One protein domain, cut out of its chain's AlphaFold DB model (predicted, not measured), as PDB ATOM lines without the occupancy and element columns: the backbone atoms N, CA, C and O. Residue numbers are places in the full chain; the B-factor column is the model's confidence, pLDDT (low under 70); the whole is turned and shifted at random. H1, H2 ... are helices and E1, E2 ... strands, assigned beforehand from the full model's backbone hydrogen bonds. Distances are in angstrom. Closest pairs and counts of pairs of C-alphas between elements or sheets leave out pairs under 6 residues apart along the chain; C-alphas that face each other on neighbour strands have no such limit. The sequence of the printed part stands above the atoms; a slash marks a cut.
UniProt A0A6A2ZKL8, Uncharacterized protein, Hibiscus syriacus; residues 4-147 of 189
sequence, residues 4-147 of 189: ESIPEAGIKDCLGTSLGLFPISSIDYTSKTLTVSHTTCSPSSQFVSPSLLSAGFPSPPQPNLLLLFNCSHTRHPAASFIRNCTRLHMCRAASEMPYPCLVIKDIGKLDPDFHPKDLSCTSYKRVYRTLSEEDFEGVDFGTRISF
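This is residues 4 to 147 of the 189 residues of an uncharacterized protein of Hibiscus syriacus (UniProt A0A6A2ZKL8). With little regular structure, this is a sandwich of two strongly twisted sheets, partly face to face: E1 E2 E3 E9, curled like part of a barrel, and E5 E6 E4 E7 E8, with long loops round them. Both orders are antiparallel. The printed part has 144 residues, 52 in named elements, mostly strand: E1 E2 E3 H1 E4 E5 E6 H2 E7 E8 E9. It is compact, radius of gyration of the C-alphas 15.3 A, spans 45 by 33 by 29 A.

Find C-alpha 14 at (-29.442, 43.125, -32.046), where E1, residues 14 to 17, begins. Next come E2, 20 to 28, 22.1 A long, which bends by 72 degrees at 25; E3, 33 to 36; H1, 50 to 53; E4, 64 to 69; E5, 82 to 84; E6, 101 to 104; H2, 116 to 119; E7, 123 to 129, 19.9 A; E8, 139 to 141; E9, 143 to 146, ending at (-39.111, 35.938, -40.757).

E1 E2 E3 is a meander, antiparallel neighbours in turn; N 15 and O 22, 2.8 A, are within hydrogen-bond range. H1 is on that sheet, height over the sheet 7.7 A; H2 only grazes the other. E6, H2, E7 form a split strand-helix-strand unit, E4 between its strands, crossover right-handed. Between the sheets, the closest C-alphas of E7 and E9 are Arg 126 and Thr 143, 6.0 A. Both helices are too short for O i to N i+4 pairs; each has its 1 O i to N i+3 pair within range.

C-alphas 9 and 75 are farthest apart, 47.8 A. The printed part has no cut; links E3 to H1, E4 to E5, E5 to E6 and E6 to H2 are long. Look for pLDDT under 70 in 46 residues, among them 85 to 100.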
ATOM      1  N   GLU A   4     -30.660  39.752 -27.958       44.53
ATOM      2  CA  GLU A   4     -29.933  40.252 -26.800       44.53
ATOM      3  C   GLU A   4     -30.114  41.765 -26.732       44.53
ATOM      4  O   GLU A   4     -29.671  42.509 -27.610       44.53
ATOM      5  N   SER A   5     -30.778  42.223 -25.676       44.47
ATOM      6  CA  SER A   5     -30.786  43.630 -25.292       44.47
ATOM      7  C   SER A   5     -29.528  43.885 -24.463       44.47
ATOM      8  O   SER A   5     -29.472  43.507 -23.294       44.47
ATOM      9  N   ILE A   6     -28.493  44.483 -25.057       45.12
ATOM     10  CA  ILE A   6     -27.274  44.853 -24.321       45.12
ATOM     11  C   ILE A   6     -27.557  46.154 -23.549       45.12
ATOM     12  O   ILE A   6     -27.880  47.167 -24.178       45.12
ATOM     13  N   PRO A   7     -27.464  46.169 -22.206       40.53
ATOM     14  CA  PRO A   7     -27.875  47.314 -21.412       40.53
ATOM     15  C   PRO A   7     -26.697  48.268 -21.172       40.53
ATOM     16  O   PRO A   7     -26.180  48.326 -20.068       40.53
ATOM     17  N   GLU A   8     -26.295  49.057 -22.171       38.88
ATOM     18  CA  GLU A   8     -25.563  50.311 -21.923       38.88
ATOM     19  C   GLU A   8     -25.991  51.402 -22.920       38.88
ATOM     20  O   GLU A   8     -26.016  51.192 -24.129       38.88
ATOM     21  N   ALA A   9     -26.389  52.555 -22.366       38.25
ATOM     22  CA  ALA A   9     -26.666  53.855 -22.992       38.25
ATOM     23  C   ALA A   9     -27.084  53.864 -24.487       38.25
ATOM     24  O   ALA A   9     -26.265  54.069 -25.379       38.25
ATOM     25  N   GLY A  10     -28.397  53.775 -24.753       47.28
ATOM     26  CA  GLY A  10     -28.981  54.000 -26.089       47.28
ATOM     27  C   GLY A  10     -29.303  52.714 -26.857       47.28
ATOM     28  O   GLY A  10     -28.801  52.504 -27.959       47.28
ATOM     29  N   ILE A  11     -30.141  51.870 -26.249       50.59
ATOM     30  CA  ILE A  11     -30.487  50.499 -26.658       50.59
ATOM     31  C   ILE A  11     -30.817  50.416 -28.159       50.59
ATOM     32  O   ILE A  11     -31.816  50.965 -28.622       50.59
ATOM     33  N   LYS A  12     -29.978  49.694 -28.910       65.75
ATOM     34  CA  LYS A  12     -30.278  49.187 -30.255       65.75
ATOM     35  C   LYS A  12     -30.412  47.671 -30.153       65.75
ATOM     36  O   LYS A  12     -29.434  47.006 -29.813       65.75
ATOM     37  N   ASP A  13     -31.594  47.137 -30.442       81.31
ATOM     38  CA  ASP A  13     -31.811  45.690 -30.464       81.31
ATOM     39  C   ASP A  13     -30.903  45.029 -31.511       81.31
ATOM     40  O   ASP A  13     -30.678  45.572 -32.600       81.31
ATOM     41  N   CYS A  14     -30.359  43.859 -31.181       84.81
ATOM     42  CA  CYS A  14     -29.442  43.125 -32.046       84.81
ATOM     43  C   CYS A  14     -29.887  41.670 -32.224       84.81
ATOM     44  O   CYS A  14     -30.389  41.024 -31.305       84.81
ATOM     45  N   LEU A  15     -29.675  41.146 -33.429       85.38
ATOM     46  CA  LEU A  15     -29.857  39.746 -33.774       85.38
ATOM     47  C   LEU A  15     -28.529  39.007 -33.601       85.38
ATOM     48  O   LEU A  15     -27.573  39.287 -34.328       85.38
ATOM     49  N   GLY A  16     -28.492  38.044 -32.681       84.12
ATOM     50  CA  GLY A  16     -27.372  37.119 -32.543       84.12
ATOM     51  C   GLY A  16     -27.469  35.946 -33.510       84.12
ATOM     52  O   GLY A  16     -28.480  35.246 -33.568       84.12
ATOM     53  N   THR A  17     -26.396  35.718 -34.263       82.62
ATOM     54  CA  THR A  17     -26.226  34.564 -35.154       82.62
ATOM     55  C   THR A  17     -24.858  33.922 -34.913       82.62
ATOM     56  O   THR A  17     -23.989  34.520 -34.279       82.62
ATOM     57  N   SER A  18     -24.615  32.739 -35.482       82.56
ATOM     58  CA  SER A  18     -23.278  32.122 -35.495       82.56
ATOM     59  C   SER A  18     -22.218  32.961 -36.226       82.56
ATOM     60  O   SER A  18     -21.028  32.726 -36.041       82.56
ATOM     61  N   LEU A  19     -22.637  33.942 -37.032       82.75
ATOM     62  CA  LEU A  19     -21.758  34.874 -37.740       82.75
ATOM     63  C   LEU A  19     -21.459  36.149 -36.935       82.75
ATOM     64  O   LEU A  19     -20.599  36.929 -37.338       82.75
ATOM     65  N   GLY A  20     -22.167  36.378 -35.824       85.50
ATOM     66  CA  GLY A  20     -22.028  37.565 -34.979       85.50
ATOM     67  C   GLY A  20     -23.351  38.278 -34.693       85.50
ATOM     68  O   GLY A  20     -24.437  37.747 -34.946       85.50
ATOM     69  N   LEU A  21     -23.234  39.492 -34.145       86.12
ATOM     70  CA  LEU A  21     -24.349  40.365 -33.767       86.12
ATOM     71  C   LEU A  21     -24.666  41.359 -34.888       86.12
ATOM     72  O   LEU A  21     -23.773  42.051 -35.383       86.12
ATOM     73  N   PHE A  22     -25.942  41.473 -35.250       86.75
ATOM     74  CA  PHE A  22     -26.396  42.376 -36.303       86.75
ATOM     75  C   PHE A  22     -27.465  43.352 -35.799       86.75
ATOM     76  O   PHE A  22     -28.426  42.917 -35.169       86.75
ATOM     77  N   PRO A  23     -27.359  44.655 -36.105       87.75
ATOM     78  CA  PRO A  23     -28.310  45.653 -35.622       87.75
ATOM     79  C   PRO A  23     -29.688  45.489 -36.272       87.75
ATOM     80  O   PRO A  23     -29.810  45.417 -37.499       87.75
ATOM     81  N   ILE A  24     -30.733  45.495 -35.451       88.88
ATOM     82  CA  ILE A  24     -32.130  45.452 -35.881       88.88
ATOM     83  C   ILE A  24     -32.620  46.893 -36.072       88.88
ATOM     84  O   ILE A  24     -32.479  47.726 -35.179       88.88
ATOM     85  N   SER A  25     -33.173  47.214 -37.248       86.94
ATOM     86  CA  SER A  25     -33.817  48.518 -37.496       86.94
ATOM     87  C   SER A  25     -35.291  48.527 -37.117       86.94
ATOM     88  O   SER A  25     -35.815  49.571 -36.740       86.94
ATOM     89  N   SER A  26     -35.982  47.400 -37.285       87.62
ATOM     90  CA  SER A  26     -37.412  47.297 -37.005       87.62
ATOM     91  C   SER A  26     -37.839  45.854 -36.770       87.62
ATOM     92  O   SER A  26     -37.214  44.912 -37.261       87.62
ATOM     93  N   ILE A  27     -38.926  45.696 -36.018       87.44
ATOM     94  CA  ILE A  27     -39.597  44.421 -35.764       87.44
ATOM     95  C   ILE A  27     -41.086  44.638 -36.034       87.44
ATOM     96  O   ILE A  27     -41.699  45.534 -35.458       87.44
ATOM     97  N   ASP A  28     -41.659  43.824 -36.913       85.50
ATOM     98  CA  ASP A  28     -43.090  43.764 -37.190       85.50
ATOM     99  C   ASP A  28     -43.640  42.423 -36.699       85.50
ATOM    100  O   ASP A  28     -43.480  41.375 -37.329       85.50
ATOM    101  N   TYR A  29     -44.307  42.475 -35.550       82.81
ATOM    102  CA  TYR A  29     -44.940  41.321 -34.921       82.81
ATOM    103  C   TYR A  29     -46.166  40.814 -35.686       82.81
ATOM    104  O   TYR A  29     -46.494  39.637 -35.577       82.81
ATOM    105  N   THR A  30     -46.815  41.661 -36.490       83.62
ATOM    106  CA  THR A  30     -48.002  41.282 -37.269       83.62
ATOM    107  C   THR A  30     -47.609  40.370 -38.420       83.62
ATOM    108  O   THR A  30     -48.196  39.310 -38.612       83.62
ATOM    109  N   SER A  31     -46.574  40.755 -39.169       83.75
ATOM    110  CA  SER A  31     -46.029  39.921 -40.246       83.75
ATOM    111  C   SER A  31     -44.995  38.897 -39.766       83.75
ATOM    112  O   SER A  31     -44.430  38.179 -40.591       83.75
ATOM    113  N   LYS A  32     -44.738  38.839 -38.450       87.81
ATOM    114  CA  LYS A  32     -43.687  38.036 -37.809       87.81
ATOM    115  C   LYS A  32     -42.333  38.189 -38.525       87.81
ATOM    116  O   LYS A  32     -41.685  37.212 -38.903       87.81
ATOM    117  N   THR A  33     -41.916  39.432 -38.773       88.81
ATOM    118  CA  THR A  33     -40.650  39.732 -39.459       88.81
ATOM    119  C   THR A  33     -39.818  40.772 -38.729       88.81
ATOM    120  O   THR A  33     -40.347  41.686 -38.109       88.81
ATOM    121  N   LEU A  34     -38.498  40.645 -38.809       90.31
ATOM    122  CA  LEU A  34     -37.547  41.646 -38.336       90.31
ATOM    123  C   LEU A  34     -36.692  42.129 -39.506       90.31
ATOM    124  O   LEU A  34     -36.384  41.357 -40.417       90.31
ATOM    125  N   THR A  35     -36.274  43.388 -39.462       89.75
ATOM    126  CA  THR A  35     -35.374  43.973 -40.455       89.75
ATOM    127  C   THR A  35     -34.010  44.193 -39.829       89.75
ATOM    128  O   THR A  35     -33.850  44.961 -38.880       89.75
ATOM    129  N   VAL A  36     -33.005  43.523 -40.387       89.38
ATOM    130  CA  VAL A  36     -31.602  43.736 -40.046       89.38
ATOM    131  C   VAL A  36     -31.064  44.884 -40.885       89.38
ATOM    132  O   VAL A  36     -31.092  44.836 -42.121       89.38
ATOM    133  N   SER A  37     -30.536  45.898 -40.207       82.62
ATOM    134  CA  SER A  37     -29.937  47.058 -40.857       82.62
ATOM    135  C   SER A  37     -28.706  46.651 -41.657       82.62
ATOM    136  O   SER A  37     -27.999  45.687 -41.358       82.62
ATOM    137  N   HIS A  38     -28.405  47.427 -42.684       76.75
ATOM    138  CA  HIS A  38     -27.137  47.345 -43.383       76.75
ATOM    139  C   HIS A  38     -26.534  48.741 -43.440       76.75
ATOM    140  O   HIS A  38     -27.259  49.729 -43.563       76.75
ATOM    141  N   THR A  39     -25.214  48.832 -43.338       68.50
ATOM    142  CA  THR A  39     -24.518  50.101 -43.518       68.50
ATOM    143  C   THR A  39     -24.774  50.640 -44.925       68.50
ATOM    144  O   THR A  39     -25.018  49.910 -45.897       68.50
ATOM    145  N   THR A  40     -24.752  51.962 -45.051       64.06
ATOM    146  CA  THR A  40     -24.865  52.612 -46.350       64.06
ATOM    147  C   THR A  40     -23.584  52.341 -47.140       64.06
ATOM    148  O   THR A  40     -22.556  52.939 -46.845       64.06
ATOM    149  N   CYS A  41     -23.674  51.449 -48.136       64.75
ATOM    150  CA  CYS A  41     -22.588  51.005 -49.030       64.75
ATOM    151  C   CYS A  41     -21.516  50.141 -48.341       64.75
ATOM    152  O   CYS A  41     -20.535  50.664 -47.820       64.75
ATOM    153  N   SER A  42     -21.664  48.812 -48.413       77.44
ATOM    154  CA  SER A  42     -20.626  47.889 -47.933       77.44
ATOM    155  C   SER A  42     -19.707  47.442 -49.067       77.44
ATOM    156  O   SER A  42     -20.190  47.141 -50.167       77.44
ATOM    157  N   PRO A  43     -18.391  47.344 -48.816       82.75
ATOM    158  CA  PRO A  43     -17.472  46.725 -49.753       82.75
ATOM    159  C   PRO A  43     -17.788  45.234 -49.878       82.75
ATOM    160  O   PRO A  43     -18.196  44.586 -48.912       82.75
ATOM    161  N   SER A  44     -17.524  44.656 -51.049       85.62
ATOM    162  CA  SER A  44     -17.737  43.223 -51.287       85.62
ATOM    163  C   SER A  44     -16.982  42.322 -50.303       85.62
ATOM    164  O   SER A  44     -17.396  41.196 -50.087       85.62
ATOM    165  N   SER A  45     -15.884  42.776 -49.685       84.19
ATOM    166  CA  SER A  45     -15.151  42.019 -48.655       84.19
ATOM    167  C   SER A  45     -15.903  41.836 -47.336       84.19
ATOM    168  O   SER A  45     -15.543  40.945 -46.577       84.19
ATOM    169  N   GLN A  46     -16.913  42.659 -47.060       86.06
ATOM    170  CA  GLN A  46     -17.758  42.571 -45.865       86.06
ATOM    171  C   GLN A  46     -19.094  41.890 -46.183       86.06
ATOM    172  O   GLN A  46     -20.097  42.136 -45.515       86.06
ATOM    173  N   PHE A  47     -19.153  41.110 -47.265       88.06
ATOM    174  CA  PHE A  47     -20.377  40.439 -47.668       88.06
ATOM    175  C   PHE A  47     -20.782  39.370 -46.660       88.06
ATOM    176  O   PHE A  47     -20.017  38.465 -46.347       88.06
ATOM    177  N   VAL A  48     -22.021  39.485 -46.185       87.12
ATOM    178  CA  VAL A  48     -22.679  38.450 -45.397       87.12
ATOM    179  C   VAL A  48     -23.909  37.998 -46.167       87.12
ATOM    180  O   VAL A  48     -24.829  38.794 -46.385       87.12
ATOM    181  N   SER A  49     -23.907  36.725 -46.576       84.69
ATOM    182  CA  SER A  49     -25.009  36.121 -47.323       84.69
ATOM    183  C   SER A  49     -26.302  36.221 -46.513       84.69
ATOM    184  O   SER A  49     -26.344  35.744 -45.373       84.69
ATOM    185  N   PRO A  50     -27.376  36.827 -47.053       81.88
ATOM    186  CA  PRO A  50     -28.596  36.961 -46.277       81.88
ATOM    187  C   PRO A  50     -29.289  35.610 -46.039       81.88
ATOM    188  O   PRO A  50     -29.981  35.476 -45.037       81.88
ATOM    189  N   SER A  51     -29.015  34.592 -46.865       80.56
ATOM    190  CA  SER A  51     -29.439  33.206 -46.619       80.56
ATOM    191  C   SER A  51     -28.789  32.610 -45.367       80.56
ATOM    192  O   SER A  51     -29.436  31.855 -44.647       80.56
ATOM    193  N   LEU A  52     -27.534  32.977 -45.068       84.06
ATOM    194  CA  LEU A  52     -26.868  32.567 -43.828       84.06
ATOM    195  C   LEU A  52     -27.430  33.307 -42.608       84.06
ATOM    196  O   LEU A  52     -27.533  32.723 -41.533       84.06
ATOM    197  N   LEU A  53     -27.836  34.572 -42.767       83.31
ATOM    198  CA  LEU A  53     -28.487  35.335 -41.692       83.31
ATOM    199  C   LEU A  53     -29.859  34.768 -41.327       83.31
ATOM    200  O   LEU A  53     -30.221  34.755 -40.154       83.31
ATOM    201  N   SER A  54     -30.612  34.302 -42.323       82.94
ATOM    202  CA  SER A  54     -31.915  33.661 -42.137       82.94
ATOM    203  C   SER A  54     -31.827  32.138 -41.986       82.94
ATOM    204  O   SER A  54     -32.849  31.460 -42.080       82.94
ATOM    205  N   ALA A  55     -30.638  31.562 -41.790       83.19
ATOM    206  CA  ALA A  55     -30.498  30.117 -41.653       83.19
ATOM    207  C   ALA A  55     -31.274  29.611 -40.423       83.19
ATOM    208  O   ALA A  55     -31.117  30.126 -39.318       83.19
ATOM    209  N   GLY A  56     -32.127  28.603 -40.623       80.62
ATOM    210  CA  GLY A  56     -32.999  28.070 -39.569       80.62
ATOM    211  C   GLY A  56     -34.259  28.899 -39.297       80.62
ATOM    212  O   GLY A  56     -35.023  28.553 -38.398       80.62
ATOM    213  N   PHE A  57     -34.501  29.956 -40.075       83.75
ATOM    214  CA  PHE A  57     -35.717  30.758 -40.015       83.75
ATOM    215  C   PHE A  57     -36.657  30.450 -41.193       83.75
ATOM    216  O   PHE A  57     -36.190  30.052 -42.266       83.75
ATOM    217  N   PRO A  58     -37.979  30.653 -41.035       85.00
ATOM    218  CA  PRO A  58     -38.908  30.616 -42.157       85.00
ATOM    219  C   PRO A  58     -38.518  31.630 -43.239       85.00
ATOM    220  O   PRO A  58     -37.950  32.688 -42.952       85.00
ATOM    221  N   SER A  59     -38.855  31.336 -44.495       82.62
ATOM    222  CA  SER A  59     -38.662  32.298 -45.579       82.62
ATOM    223  C   SER A  59     -39.586  33.509 -45.396       82.62
ATOM    224  O   SER A  59     -40.760  33.328 -45.067       82.62
ATOM    225  N   PRO A  60     -39.093  34.741 -45.625       82.50
ATOM    226  CA  PRO A  60     -39.932  35.925 -45.545       82.50
ATOM    227  C   PRO A  60     -41.029  35.919 -46.623       82.50
ATOM    228  O   PRO A  60     -40.803  35.382 -47.710       82.50
ATOM    229  N   PRO A  61     -42.191  36.563 -46.376       79.12
ATOM    230  CA  PRO A  61     -43.299  36.612 -47.338       79.12
ATOM    231  C   PRO A  61     -42.905  37.210 -48.693       79.12
ATOM    232  O   PRO A  61     -43.489  36.890 -49.724       79.12
ATOM    233  N   GLN A  62     -41.919  38.107 -48.680       79.88
ATOM    234  CA  GLN A  62     -41.344  38.732 -49.861       79.88
ATOM    235  C   GLN A  62     -39.841  38.450 -49.886       79.88
ATOM    236  O   GLN A  62     -39.194  38.534 -48.836       79.88
ATOM    237  N   PRO A  63     -39.268  38.146 -51.062       79.06
ATOM    238  CA  PRO A  63     -37.852  37.856 -51.168       79.06
ATOM    239  C   PRO A  63     -37.018  39.100 -50.860       79.06
ATOM    240  O   PRO A  63     -37.357  40.225 -51.237       79.06
ATOM    241  N   ASN A  64     -35.883  38.872 -50.209       86.62
ATOM    242  CA  ASN A  64     -34.823  39.863 -50.134       86.62
ATOM    243  C   ASN A  64     -34.121  39.976 -51.492       86.62
ATOM    244  O   ASN A  64     -34.046  39.018 -52.268       86.62
ATOM    245  N   LEU A  65     -33.565  41.152 -51.748       85.38
ATOM    246  CA  LEU A  65     -32.853  41.491 -52.965       85.38
ATOM    247  C   LEU A  65     -31.419  41.899 -52.635       85.38
ATOM    248  O   LEU A  65     -31.101  42.401 -51.552       85.38
ATOM    249  N   LEU A  66     -30.549  41.719 -53.621       87.00
ATOM    250  CA  LEU A  66     -29.157  42.130 -53.546       87.00
ATOM    251  C   LEU A  66     -28.838  43.042 -54.726       87.00
ATOM    252  O   LEU A  66     -29.040  42.676 -55.883       87.00
ATOM    253  N   LEU A  67     -28.342  44.234 -54.415       85.81
ATOM    254  CA  LEU A  67     -27.804  45.169 -55.392       85.81
ATOM    255  C   LEU A  67     -26.291  45.018 -55.421       85.81
ATOM    256  O   LEU A  67     -25.643  45.091 -54.377       85.81
ATOM    257  N   LEU A  68     -25.739  44.836 -56.610       86.31
ATOM    258  CA  LEU A  68     -24.311  44.703 -56.849       86.31
ATOM    259  C   LEU A  68     -23.846  45.840 -57.747       86.31
ATOM    260  O   LEU A  68     -24.487  46.127 -58.756       86.31
ATOM    261  N   PHE A  69     -22.733  46.475 -57.401       84.81
ATOM    262  CA  PHE A  69     -22.255  47.664 -58.099       84.81
ATOM    263  C   PHE A  69     -20.883  47.429 -58.716       84.81
ATOM    264  O   PHE A  69     -20.010  46.808 -58.100       84.81
ATOM    265  N   ASN A  70     -20.695  47.997 -59.912       84.94
ATOM    266  CA  ASN A  70     -19.421  48.020 -60.628       84.94
ATOM    267  C   ASN A  70     -18.792  46.622 -60.777       84.94
ATOM    268  O   ASN A  70     -17.649  46.392 -60.388       84.94
ATOM    269  N   CYS A  71     -19.583  45.679 -61.280       84.56
ATOM    270  CA  CYS A  71     -19.155  44.313 -61.565       84.56
ATOM    271  C   CYS A  71     -18.581  44.237 -62.983       84.56
ATOM    272  O   CYS A  71     -19.184  44.771 -63.915       84.56
ATOM    273  N   SER A  72     -17.449  43.555 -63.164       81.38
ATOM    274  CA  SER A  72     -16.832  43.370 -64.486       81.38
ATOM    275  C   SER A  72     -17.201  42.041 -65.153       81.38
ATOM    276  O   SER A  72     -17.106  41.928 -66.375       81.38
ATOM    277  N   HIS A  73     -17.669  41.050 -64.389       71.94
ATOM    278  CA  HIS A  73     -18.118  39.764 -64.919       71.94
ATOM    279  C   HIS A  73     -19.647  39.675 -64.895       71.94
ATOM    280  O   HIS A  73     -20.280  39.840 -63.857       71.94
ATOM    281  N   THR A  74     -20.252  39.385 -66.046       62.75
ATOM    282  CA  THR A  74     -21.714  39.231 -66.186       62.75
ATOM    283  C   THR A  74     -22.151  37.780 -66.378       62.75
ATOM    284  O   THR A  74     -23.344  37.486 -66.398       62.75
ATOM    285  N   ARG A  75     -21.200  36.848 -66.513       57.34
ATOM    286  CA  ARG A  75     -21.467  35.431 -66.783       57.34
ATOM    287  C   ARG A  75     -21.496  34.624 -65.484       57.34
ATOM    288  O   ARG A  75     -20.573  33.867 -65.215       57.34
ATOM    289  N   HIS A  76     -22.554  34.785 -64.691       61.44
ATOM    290  CA  HIS A  76     -22.883  33.822 -63.632       61.44
ATOM    291  C   HIS A  76     -23.956  32.845 -64.147       61.44
ATOM    292  O   HIS A  76     -24.896  33.300 -64.804       61.44
ATOM    293  N   PRO A  77     -23.902  31.541 -63.809       56.56
ATOM    294  CA  PRO A  77     -24.958  30.562 -64.131       56.56
ATOM    295  C   PRO A  77     -26.376  30.973 -63.677       56.56
ATOM    296  O   PRO A  77     -27.375  30.483 -64.191       56.56
ATOM    297  N   ALA A  78     -26.457  31.933 -62.754       54.97
ATOM    298  CA  ALA A  78     -27.651  32.553 -62.177       54.97
ATOM    299  C   ALA A  78     -28.366  33.595 -63.079       54.97
ATOM    300  O   ALA A  78     -29.222  34.347 -62.612       54.97
ATOM    301  N   ALA A  79     -28.007  33.688 -64.363       53.62
ATOM    302  CA  ALA A  79     -28.350  34.804 -65.252       53.62
ATOM    303  C   ALA A  79     -29.854  35.147 -65.377       53.62
ATOM    304  O   ALA A  79     -30.185  36.272 -65.744       53.62
ATOM    305  N   SER A  80     -30.778  34.232 -65.065       59.03
ATOM    306  CA  SER A  80     -32.223  34.453 -65.254       59.03
ATOM    307  C   SER A  80     -32.837  35.481 -64.295       59.03
ATOM    308  O   SER A  80     -33.842  36.115 -64.630       59.03
ATOM    309  N   PHE A  81     -32.245  35.681 -63.116       65.94
ATOM    310  CA  PHE A  81     -32.769  36.578 -62.078       65.94
ATOM    311  C   PHE A  81     -31.883  37.800 -61.804       65.94
ATOM    312  O   PHE A  81     -32.208  38.603 -60.924       65.94
ATOM    313  N   ILE A  82     -30.811  37.960 -62.585       69.56
ATOM    314  CA  ILE A  82     -29.931  39.127 -62.580       69.56
ATOM    315  C   ILE A  82     -30.436  40.118 -63.635       69.56
ATOM    316  O   ILE A  82     -30.588  39.766 -64.802       69.56
ATOM    317  N   ARG A  83     -30.714  41.367 -63.248       70.88
ATOM    318  CA  ARG A  83     -31.112  42.434 -64.187       70.88
ATOM    319  C   ARG A  83     -30.304  43.704 -63.969       70.88
ATOM    320  O   ARG A  83     -29.925  43.996 -62.841       70.88
ATOM    321  N   ASN A  84     -30.101  44.483 -65.028       70.44
ATOM    322  CA  ASN A  84     -29.573  45.838 -64.891       70.44
ATOM    323  C   ASN A  84     -30.570  46.719 -64.129       70.44
ATOM    324  O   ASN A  84     -31.782  46.624 -64.339       70.44
ATOM    325  N   CYS A  85     -30.060  47.589 -63.268       68.75
ATOM    326  CA  CYS A  85     -30.864  48.609 -62.615       68.75
ATOM    327  C   CYS A  85     -31.246  49.702 -63.619       68.75
ATOM    328  O   CYS A  85     -30.369  50.378 -64.151       68.75
ATOM    329  N   THR A  86     -32.536  49.915 -63.867       56.41
ATOM    330  CA  THR A  86     -32.994  50.975 -64.782       56.41
ATOM    331  C   THR A  86     -33.218  52.316 -64.088       56.41
ATOM    332  O   THR A  86     -33.023  53.337 -64.735       56.41
ATOM    333  N   ARG A  87     -33.585  52.331 -62.797       54.47
ATOM    334  CA  ARG A  87     -33.701  53.519 -61.922       54.47
ATOM    335  C   ARG A  87     -33.984  53.052 -60.493       54.47
ATOM    336  O   ARG A  87     -35.077  52.584 -60.207       54.47
ATOM    337  N   LEU A  88     -33.004  53.153 -59.600       55.19
ATOM    338  CA  LEU A  88     -33.227  52.991 -58.162       55.19
ATOM    339  C   LEU A  88     -33.070  54.369 -57.523       55.19
ATOM    340  O   LEU A  88     -31.956  54.885 -57.451       55.19
ATOM    341  N   HIS A  89     -34.167  54.962 -57.048       51.69
ATOM    342  CA  HIS A  89     -34.180  56.228 -56.297       51.69
ATOM    343  C   HIS A  89     -33.612  56.056 -54.870       51.69
ATOM    344  O   HIS A  89     -34.169  56.528 -53.886       51.69
ATOM    345  N   MET A  90     -32.504  55.330 -54.718       53.97
ATOM    346  CA  MET A  90     -32.105  54.740 -53.438       53.97
ATOM    347  C   MET A  90     -30.760  55.241 -52.919       53.97
ATOM    348  O   MET A  90     -29.907  54.444 -52.542       53.97
ATOM    349  N   CYS A  91     -30.555  56.555 -52.850       44.91
ATOM    350  CA  CYS A  91     -29.547  57.164 -51.977       44.91
ATOM    351  C   CYS A  91     -29.909  58.629 -51.722       44.91
ATOM    352  O   CYS A  91     -29.603  59.489 -52.538       44.91
ATOM    353  N   ARG A  92     -30.456  58.962 -50.548       40.19
ATOM    354  CA  ARG A  92     -30.584  60.375 -50.135       40.19
ATOM    355  C   ARG A  92     -29.222  61.089 -49.999       40.19
ATOM    356  O   ARG A  92     -29.190  62.310 -49.968       40.19
ATOM    357  N   ALA A  93     -28.116  60.335 -49.955       41.62
ATOM    358  CA  ALA A  93     -26.737  60.839 -49.912       41.62
ATOM    359  C   ALA A  93     -25.968  60.723 -51.248       41.62
ATOM    360  O   ALA A  93     -24.794  61.069 -51.304       41.62
ATOM    361  N   ALA A  94     -26.600  60.234 -52.317       42.19
ATOM    362  CA  ALA A  94     -26.025  60.238 -53.658       42.19
ATOM    363  C   ALA A  94     -27.124  60.672 -54.621       42.19
ATOM    364  O   ALA A  94     -27.838  59.849 -55.196       42.19
ATOM    365  N   SER A  95     -27.285  61.990 -54.738       39.12
ATOM    366  CA  SER A  95     -27.885  62.569 -55.931       39.12
ATOM    367  C   SER A  95     -27.141  61.996 -57.135       39.12
ATOM    368  O   SER A  95     -25.919  62.098 -57.184       39.12
ATOM    369  N   GLU A  96     -27.873  61.367 -58.049       44.28
ATOM    370  CA  GLU A  96     -27.414  61.016 -59.395       44.28
ATOM    371  C   GLU A  96     -26.057  60.306 -59.469       44.28
ATOM    372  O   GLU A  96     -25.016  60.916 -59.691       44.28
ATOM    373  N   MET A  97     -26.068  58.979 -59.375       47.72
ATOM    374  CA  MET A  97     -24.925  58.203 -59.840       47.72
ATOM    375  C   MET A  97     -25.380  57.104 -60.802       47.72
ATOM    376  O   MET A  97     -26.009  56.139 -60.361       47.72
ATOM    377  N   PRO A  98     -25.064  57.216 -62.109       50.75
ATOM    378  CA  PRO A  98     -25.386  56.221 -63.122       50.75
ATOM    379  C   PRO A  98     -24.376  55.071 -63.038       50.75
ATOM    380  O   PRO A  98     -23.692  54.755 -64.010       50.75
ATOM    381  N   TYR A  99     -24.203  54.468 -61.861       56.62
ATOM    382  CA  TYR A  99     -23.341  53.300 -61.771       56.62
ATOM    383  C   TYR A  99     -24.061  52.097 -62.376       56.62
ATOM    384  O   TYR A  99     -25.217  51.845 -62.020       56.62
ATOM    385  N   PRO A 100     -23.394  51.323 -63.251       68.69
ATOM    386  CA  PRO A 100     -23.920  50.039 -63.672       68.69
ATOM    387  C   PRO A 100     -24.099  49.181 -62.419       68.69
ATOM    388  O   PRO A 100     -23.133  48.874 -61.709       68.69
ATOM    389  N   CYS A 101     -25.351  48.838 -62.122       77.00
ATOM    390  CA  CYS A 101     -25.670  47.893 -61.068       77.00
ATOM    391  C   CYS A 101     -26.496  46.723 -61.578       77.00
ATOM    392  O   CYS A 101     -27.289  46.839 -62.517       77.00
ATOM    393  N   LEU A 102     -26.265  45.589 -60.927       82.00
ATOM    394  CA  LEU A 102     -26.974  44.342 -61.125       82.00
ATOM    395  C   LEU A 102     -27.887  44.112 -59.921       82.00
ATOM    396  O   LEU A 102     -27.471  44.249 -58.772       82.00
ATOM    397  N   VAL A 103     -29.133  43.745 -60.192       82.06
ATOM    398  CA  VAL A 103     -30.137  43.396 -59.189       82.06
ATOM    399  C   VAL A 103     -30.356  41.897 -59.216       82.06
ATOM    400  O   VAL A 103     -30.747  41.358 -60.250       82.06
ATOM    401  N   ILE A 104     -30.188  41.249 -58.069       83.69
ATOM    402  CA  ILE A 104     -30.662  39.890 -57.821       83.69
ATOM    403  C   ILE A 104     -31.986  39.989 -57.071       83.69
ATOM    404  O   ILE A 104     -32.038  40.492 -55.949       83.69
ATOM    405  N   LYS A 105     -33.065  39.544 -57.719       79.00
ATOM    406  CA  LYS A 105     -34.440  39.716 -57.218       79.00
ATOM    407  C   LYS A 105     -34.860  38.724 -56.138       79.00
ATOM    408  O   LYS A 105     -35.829  38.980 -55.435       79.00
ATOM    409  N   ASP A 106     -34.191  37.584 -56.077       78.44
ATOM    410  CA  ASP A 106     -34.562  36.487 -55.199       78.44
ATOM    411  C   ASP A 106     -33.293  35.784 -54.735       78.44
ATOM    412  O   ASP A 106     -32.771  34.886 -55.398       78.44
ATOM    413  N   ILE A 107     -32.755  36.253 -53.612       79.12
ATOM    414  CA  ILE A 107     -31.530  35.690 -53.043       79.12
ATOM    415  C   ILE A 107     -31.698  34.236 -52.587       79.12
ATOM    416  O   ILE A 107     -30.701  33.539 -52.451       79.12
ATOM    417  N   GLY A 108     -32.932  33.761 -52.370       76.06
ATOM    418  CA  GLY A 108     -33.188  32.373 -51.986       76.06
ATOM    419  C   GLY A 108     -32.852  31.386 -53.106       76.06
ATOM    420  O   GLY A 108     -32.715  30.195 -52.854       76.06
ATOM    421  N   LYS A 109     -32.697  31.886 -54.337       76.69
ATOM    422  CA  LYS A 109     -32.285  31.119 -55.519       76.69
ATOM    423  C   LYS A 109     -30.802  31.264 -55.854       76.69
ATOM    424  O   LYS A 109     -30.349  30.665 -56.827       76.69
ATOM    425  N   LEU A 110     -30.060  32.084 -55.106       77.81
ATOM    426  CA  LEU A 110     -28.607  32.120 -55.223       77.81
ATOM    427  C   LEU A 110     -28.011  30.868 -54.595       77.81
ATOM    428  O   LEU A 110     -28.546  30.326 -53.628       77.81
ATOM    429  N   ASP A 111     -26.867  30.461 -55.135       80.06
ATOM    430  CA  ASP A 111     -26.003  29.496 -54.474       80.06
ATOM    431  C   ASP A 111     -25.684  29.999 -53.049       80.06
ATOM    432  O   ASP A 111     -25.334  31.178 -52.902       80.06
ATOM    433  N   PRO A 112     -25.832  29.174 -51.995       76.94
ATOM    434  CA  PRO A 112     -25.456  29.549 -50.633       76.94
ATOM    435  C   PRO A 112     -24.022  30.081 -50.512       76.94
ATOM    436  O   PRO A 112     -23.783  30.960 -49.679       76.94
ATOM    437  N   ASP A 113     -23.118  29.598 -51.368       82.62
ATOM    438  CA  ASP A 113     -21.702  29.970 -51.398       82.62
ATOM    439  C   ASP A 113     -21.415  31.188 -52.295       82.62
ATOM    440  O   ASP A 113     -20.266  31.612 -52.428       82.62
ATOM    441  N   PHE A 114     -22.449  31.792 -52.895       86.88
ATOM    442  CA  PHE A 114     -22.309  32.977 -53.737       86.88
ATOM    443  C   PHE A 114     -21.639  34.136 -52.992       86.88
ATOM    444  O   PHE A 114     -22.076  34.546 -51.912       86.88
ATOM    445  N   HIS A 115     -20.666  34.769 -53.650       88.25
ATOM    446  CA  HIS A 115     -20.031  35.979 -53.162       88.25
ATOM    447  C   HIS A 115     -19.960  37.065 -54.259       88.25
ATOM    448  O   HIS A 115     -19.551  36.805 -55.388       88.25
ATOM    449  N   PRO A 116     -20.236  38.354 -53.961       88.75
ATOM    450  CA  PRO A 116     -20.134  39.450 -54.940       88.75
ATOM    451  C   PRO A 116     -18.783  39.568 -55.669       88.75
ATOM    452  O   PRO A 116     -18.696  40.132 -56.761       88.75
ATOM    453  N   LYS A 117     -17.710  39.054 -55.059       88.25
ATOM    454  CA  LYS A 117     -16.364  39.025 -55.657       88.25
ATOM    455  C   LYS A 117     -16.253  38.050 -56.827       88.25
ATOM    456  O   LYS A 117     -15.428  38.300 -57.704       88.25
ATOM    457  N   ASP A 118     -17.104  37.034 -56.888       86.75
ATOM    458  CA  ASP A 118     -17.151  36.071 -57.993       86.75
ATOM    459  C   ASP A 118     -17.542  36.775 -59.299       86.75
ATOM    460  O   ASP A 118     -17.098  36.412 -60.385       86.75
ATOM    461  N   LEU A 119     -18.304  37.868 -59.178       86.12
ATOM    462  CA  LEU A 119     -18.653  38.775 -60.271       86.12
ATOM    463  C   LEU A 119     -17.728  39.999 -60.375       86.12
ATOM    464  O   LEU A 119     -17.946  40.890 -61.198       86.12
ATOM    465  N   SER A 120     -16.681  40.047 -59.546       88.62
ATOM    466  CA  SER A 120     -15.739  41.164 -59.432       88.62
ATOM    467  C   SER A 120     -16.421  42.510 -59.163       88.62
ATOM    468  O   SER A 120     -16.009  43.545 -59.676       88.62
ATOM    469  N   CYS A 121     -17.477  42.497 -58.347       87.00
ATOM    470  CA  CYS A 121     -18.162  43.708 -57.908       87.00
ATOM    471  C   CYS A 121     -17.358  44.425 -56.817       87.00
ATOM    472  O   CYS A 121     -16.774  43.780 -55.938       87.00
ATOM    473  N   THR A 122     -17.381  45.759 -56.801       86.81
ATOM    474  CA  THR A 122     -16.674  46.538 -55.766       86.81
ATOM    475  C   THR A 122     -17.481  46.685 -54.481       86.81
ATOM    476  O   THR A 122     -16.915  46.704 -53.385       86.81
ATOM    477  N   SER A 123     -18.804  46.780 -54.600       86.88
ATOM    478  CA  SER A 123     -19.694  46.972 -53.459       86.88
ATOM    479  C   SER A 123     -21.049  46.315 -53.669       86.88
ATOM    480  O   SER A 123     -21.447  45.993 -54.794       86.88
ATOM    481  N   TYR A 124     -21.758  46.125 -52.559       86.81
ATOM    482  CA  TYR A 124     -23.096  45.561 -52.548       86.81
ATOM    483  C   TYR A 124     -24.016  46.296 -51.567       86.81
ATOM    484  O   TYR A 124     -23.570  46.987 -50.641       86.81
ATOM    485  N   LYS A 125     -25.325  46.118 -51.755       85.31
ATOM    486  CA  LYS A 125     -26.354  46.527 -50.797       85.31
ATOM    487  C   LYS A 125     -27.447  45.480 -50.682       85.31
ATOM    488  O   LYS A 125     -27.943  44.982 -51.688       85.31
ATOM    489  N   ARG A 126     -27.855  45.212 -49.445       87.50
ATOM    490  CA  ARG A 126     -29.036  44.400 -49.140       87.50
ATOM    491  C   ARG A 126     -30.257  45.308 -49.148       87.50
ATOM    492  O   ARG A 126     -30.237  46.349 -48.486       87.50
ATOM    493  N   VAL A 127     -31.270  44.932 -49.916       84.56
ATOM    494  CA  VAL A 127     -32.541  45.656 -49.968       84.56
ATOM    495  C   VAL A 127     -33.697  44.670 -49.907       84.56
ATOM    496  O   VAL A 127     -33.562  43.515 -50.302       84.56
ATOM    497  N   TYR A 128     -34.843  45.116 -49.421       83.19
ATOM    498  CA  TYR A 128     -36.074  44.333 -49.414       83.19
ATOM    499  C   TYR A 128     -37.194  45.148 -50.056       83.19
ATOM    500  O   TYR A 128     -37.153  46.379 -50.074       83.19
ATOM    501  N   ARG A 129     -38.180  44.460 -50.635       77.69
ATOM    502  CA  ARG A 129     -39.371  45.114 -51.190       77.69
ATOM    503  C   ARG A 129     -40.303  45.545 -50.066       77.69
ATOM    504  O   ARG A 129     -40.508  44.791 -49.121       77.69
ATOM    505  N   THR A 130     -40.868  46.739 -50.191       66.00
ATOM    506  CA  THR A 130     -41.879  47.269 -49.270       66.00
ATOM    507  C   THR A 130     -43.297  47.127 -49.822       66.00
ATOM    508  O   THR A 130     -44.231  47.001 -49.035       66.00
ATOM    509  N   LEU A 131     -43.473  47.078 -51.152       59.53
ATOM    510  CA  LEU A 131     -44.774  46.964 -51.831       59.53
ATOM    511  C   LEU A 131     -44.755  45.945 -52.987       59.53
ATOM    512  O   LEU A 131     -43.696  45.538 -53.468       59.53
ATOM    513  N   SER A 132     -45.950  45.507 -53.403       54.00
ATOM    514  CA  SER A 132     -46.188  44.472 -54.423       54.00
ATOM    515  C   SER A 132     -46.134  44.959 -55.875       54.00
ATOM    516  O   SER A 132     -46.307  44.135 -56.770       54.00
ATOM    517  N   GLU A 133     -45.928  46.250 -56.132       50.09
ATOM    518  CA  GLU A 133     -45.981  46.781 -57.499       50.09
ATOM    519  C   GLU A 133     -44.661  46.644 -58.269       50.09
ATOM    520  O   GLU A 133     -43.577  46.443 -57.716       50.09
ATOM    521  N   GLU A 134     -44.805  46.644 -59.592       52.91
ATOM    522  CA  GLU A 134     -43.823  46.162 -60.564       52.91
ATOM    523  C   GLU A 134     -42.629  47.111 -60.760       52.91
ATOM    524  O   GLU A 134     -41.584  46.684 -61.268       52.91
ATOM    525  N   ASP A 135     -42.734  48.340 -60.251       51.03
ATOM    526  CA  ASP A 135     -41.713  49.373 -60.344       51.03
ATOM    527  C   ASP A 135     -40.906  49.505 -59.046       51.03
ATOM    528  O   ASP A 135     -41.413  49.420 -57.928       51.03
ATOM    529  N   PHE A 136     -39.595  49.712 -59.188       54.69
ATOM    530  CA  PHE A 136     -38.627  49.825 -58.089       54.69
ATOM    531  C   PHE A 136     -38.792  51.103 -57.228       54.69
ATOM    532  O   PHE A 136     -37.829  51.568 -56.618       54.69
ATOM    533  N   GLU A 137     -40.000  51.668 -57.158       53.34
ATOM    534  CA  GLU A 137     -40.365  52.782 -56.276       53.34
ATOM    535  C   GLU A 137     -40.573  52.348 -54.810       53.34
ATOM    536  O   GLU A 137     -40.664  53.196 -53.928       53.34
ATOM    537  N   GLY A 138     -40.577  51.041 -54.515       58.72
ATOM    538  CA  GLY A 138     -40.835  50.489 -53.176       58.72
ATOM    539  C   GLY A 138     -39.767  49.511 -52.681       58.72
ATOM    540  O   GLY A 138     -40.058  48.338 -52.437       58.72
ATOM    541  N   VAL A 139     -38.518  49.957 -52.564       71.56
ATOM    542  CA  VAL A 139     -37.417  49.165 -51.986       71.56
ATOM    543  C   VAL A 139     -36.760  49.933 -50.848       71.56
ATOM    544  O   VAL A 139     -36.473  51.117 -50.990       71.56
ATOM    545  N   ASP A 140     -36.494  49.236 -49.743       77.25
ATOM    546  CA  ASP A 140     -35.833  49.765 -48.545       77.25
ATOM    547  C   ASP A 140     -34.551  48.992 -48.225       77.25
ATOM    548  O   ASP A 140     -34.306  47.896 -48.738       77.25
ATOM    549  N   PHE A 141     -33.697  49.568 -47.376       82.56
ATOM    550  CA  PHE A 141     -32.411  48.974 -47.013       82.56
ATOM    551  C   PHE A 141     -32.527  47.965 -45.885       82.56
ATOM    552  O   PHE A 141     -33.045  48.265 -44.814       82.56
ATOM    553  N   GLY A 142     -31.901  46.812 -46.086       87.44
ATOM    554  CA  GLY A 142     -31.746  45.808 -45.050       87.44
ATOM    555  C   GLY A 142     -32.045  44.409 -45.544       87.44
ATOM    556  O   GLY A 142     -32.108  44.132 -46.742       87.44
ATOM    557  N   THR A 143     -32.195  43.511 -44.584       89.19
ATOM    558  CA  THR A 143     -32.595  42.126 -44.811       89.19
ATOM    559  C   THR A 143     -33.749  41.805 -43.890       89.19
ATOM    560  O   THR A 143     -33.620  41.924 -42.673       89.19
ATOM    561  N   ARG A 144     -34.865  41.386 -44.479       89.81
ATOM    562  CA  ARG A 144     -36.033  40.911 -43.755       89.81
ATOM    563  C   ARG A 144     -35.845  39.443 -43.403       89.81
ATOM    564  O   ARG A 144     -35.607  38.618 -44.286       89.81
ATOM    565  N   ILE A 145     -35.956  39.126 -42.125       89.75
ATOM    566  CA  ILE A 145     -35.894  37.765 -41.601       89.75
ATOM    567  C   ILE A 145     -37.254  37.480 -40.982       89.75
ATOM    568  O   ILE A 145     -37.728  38.245 -40.140       89.75
ATOM    569  N   SER A 146     -37.904  36.409 -41.425       88.88
ATOM    570  CA  SER A 146     -39.111  35.938 -40.757       88.88
ATOM    571  C   SER A 146     -38.737  35.192 -39.497       88.88
ATOM    572  O   SER A 146     -37.740  34.483 -39.447       88.88
ATOM    573  N   PHE A 147     -39.546  35.341 -38.468       85.56
ATOM    574  CA  PHE A 147     -39.450  34.535 -37.269       85.56
ATOM    575  C   PHE A 147     -40.793  33.866 -37.033       85.56
ATOM    576  O   PHE A 147     -41.817  34.297 -37.554       85.56
TER     577      PHE A 147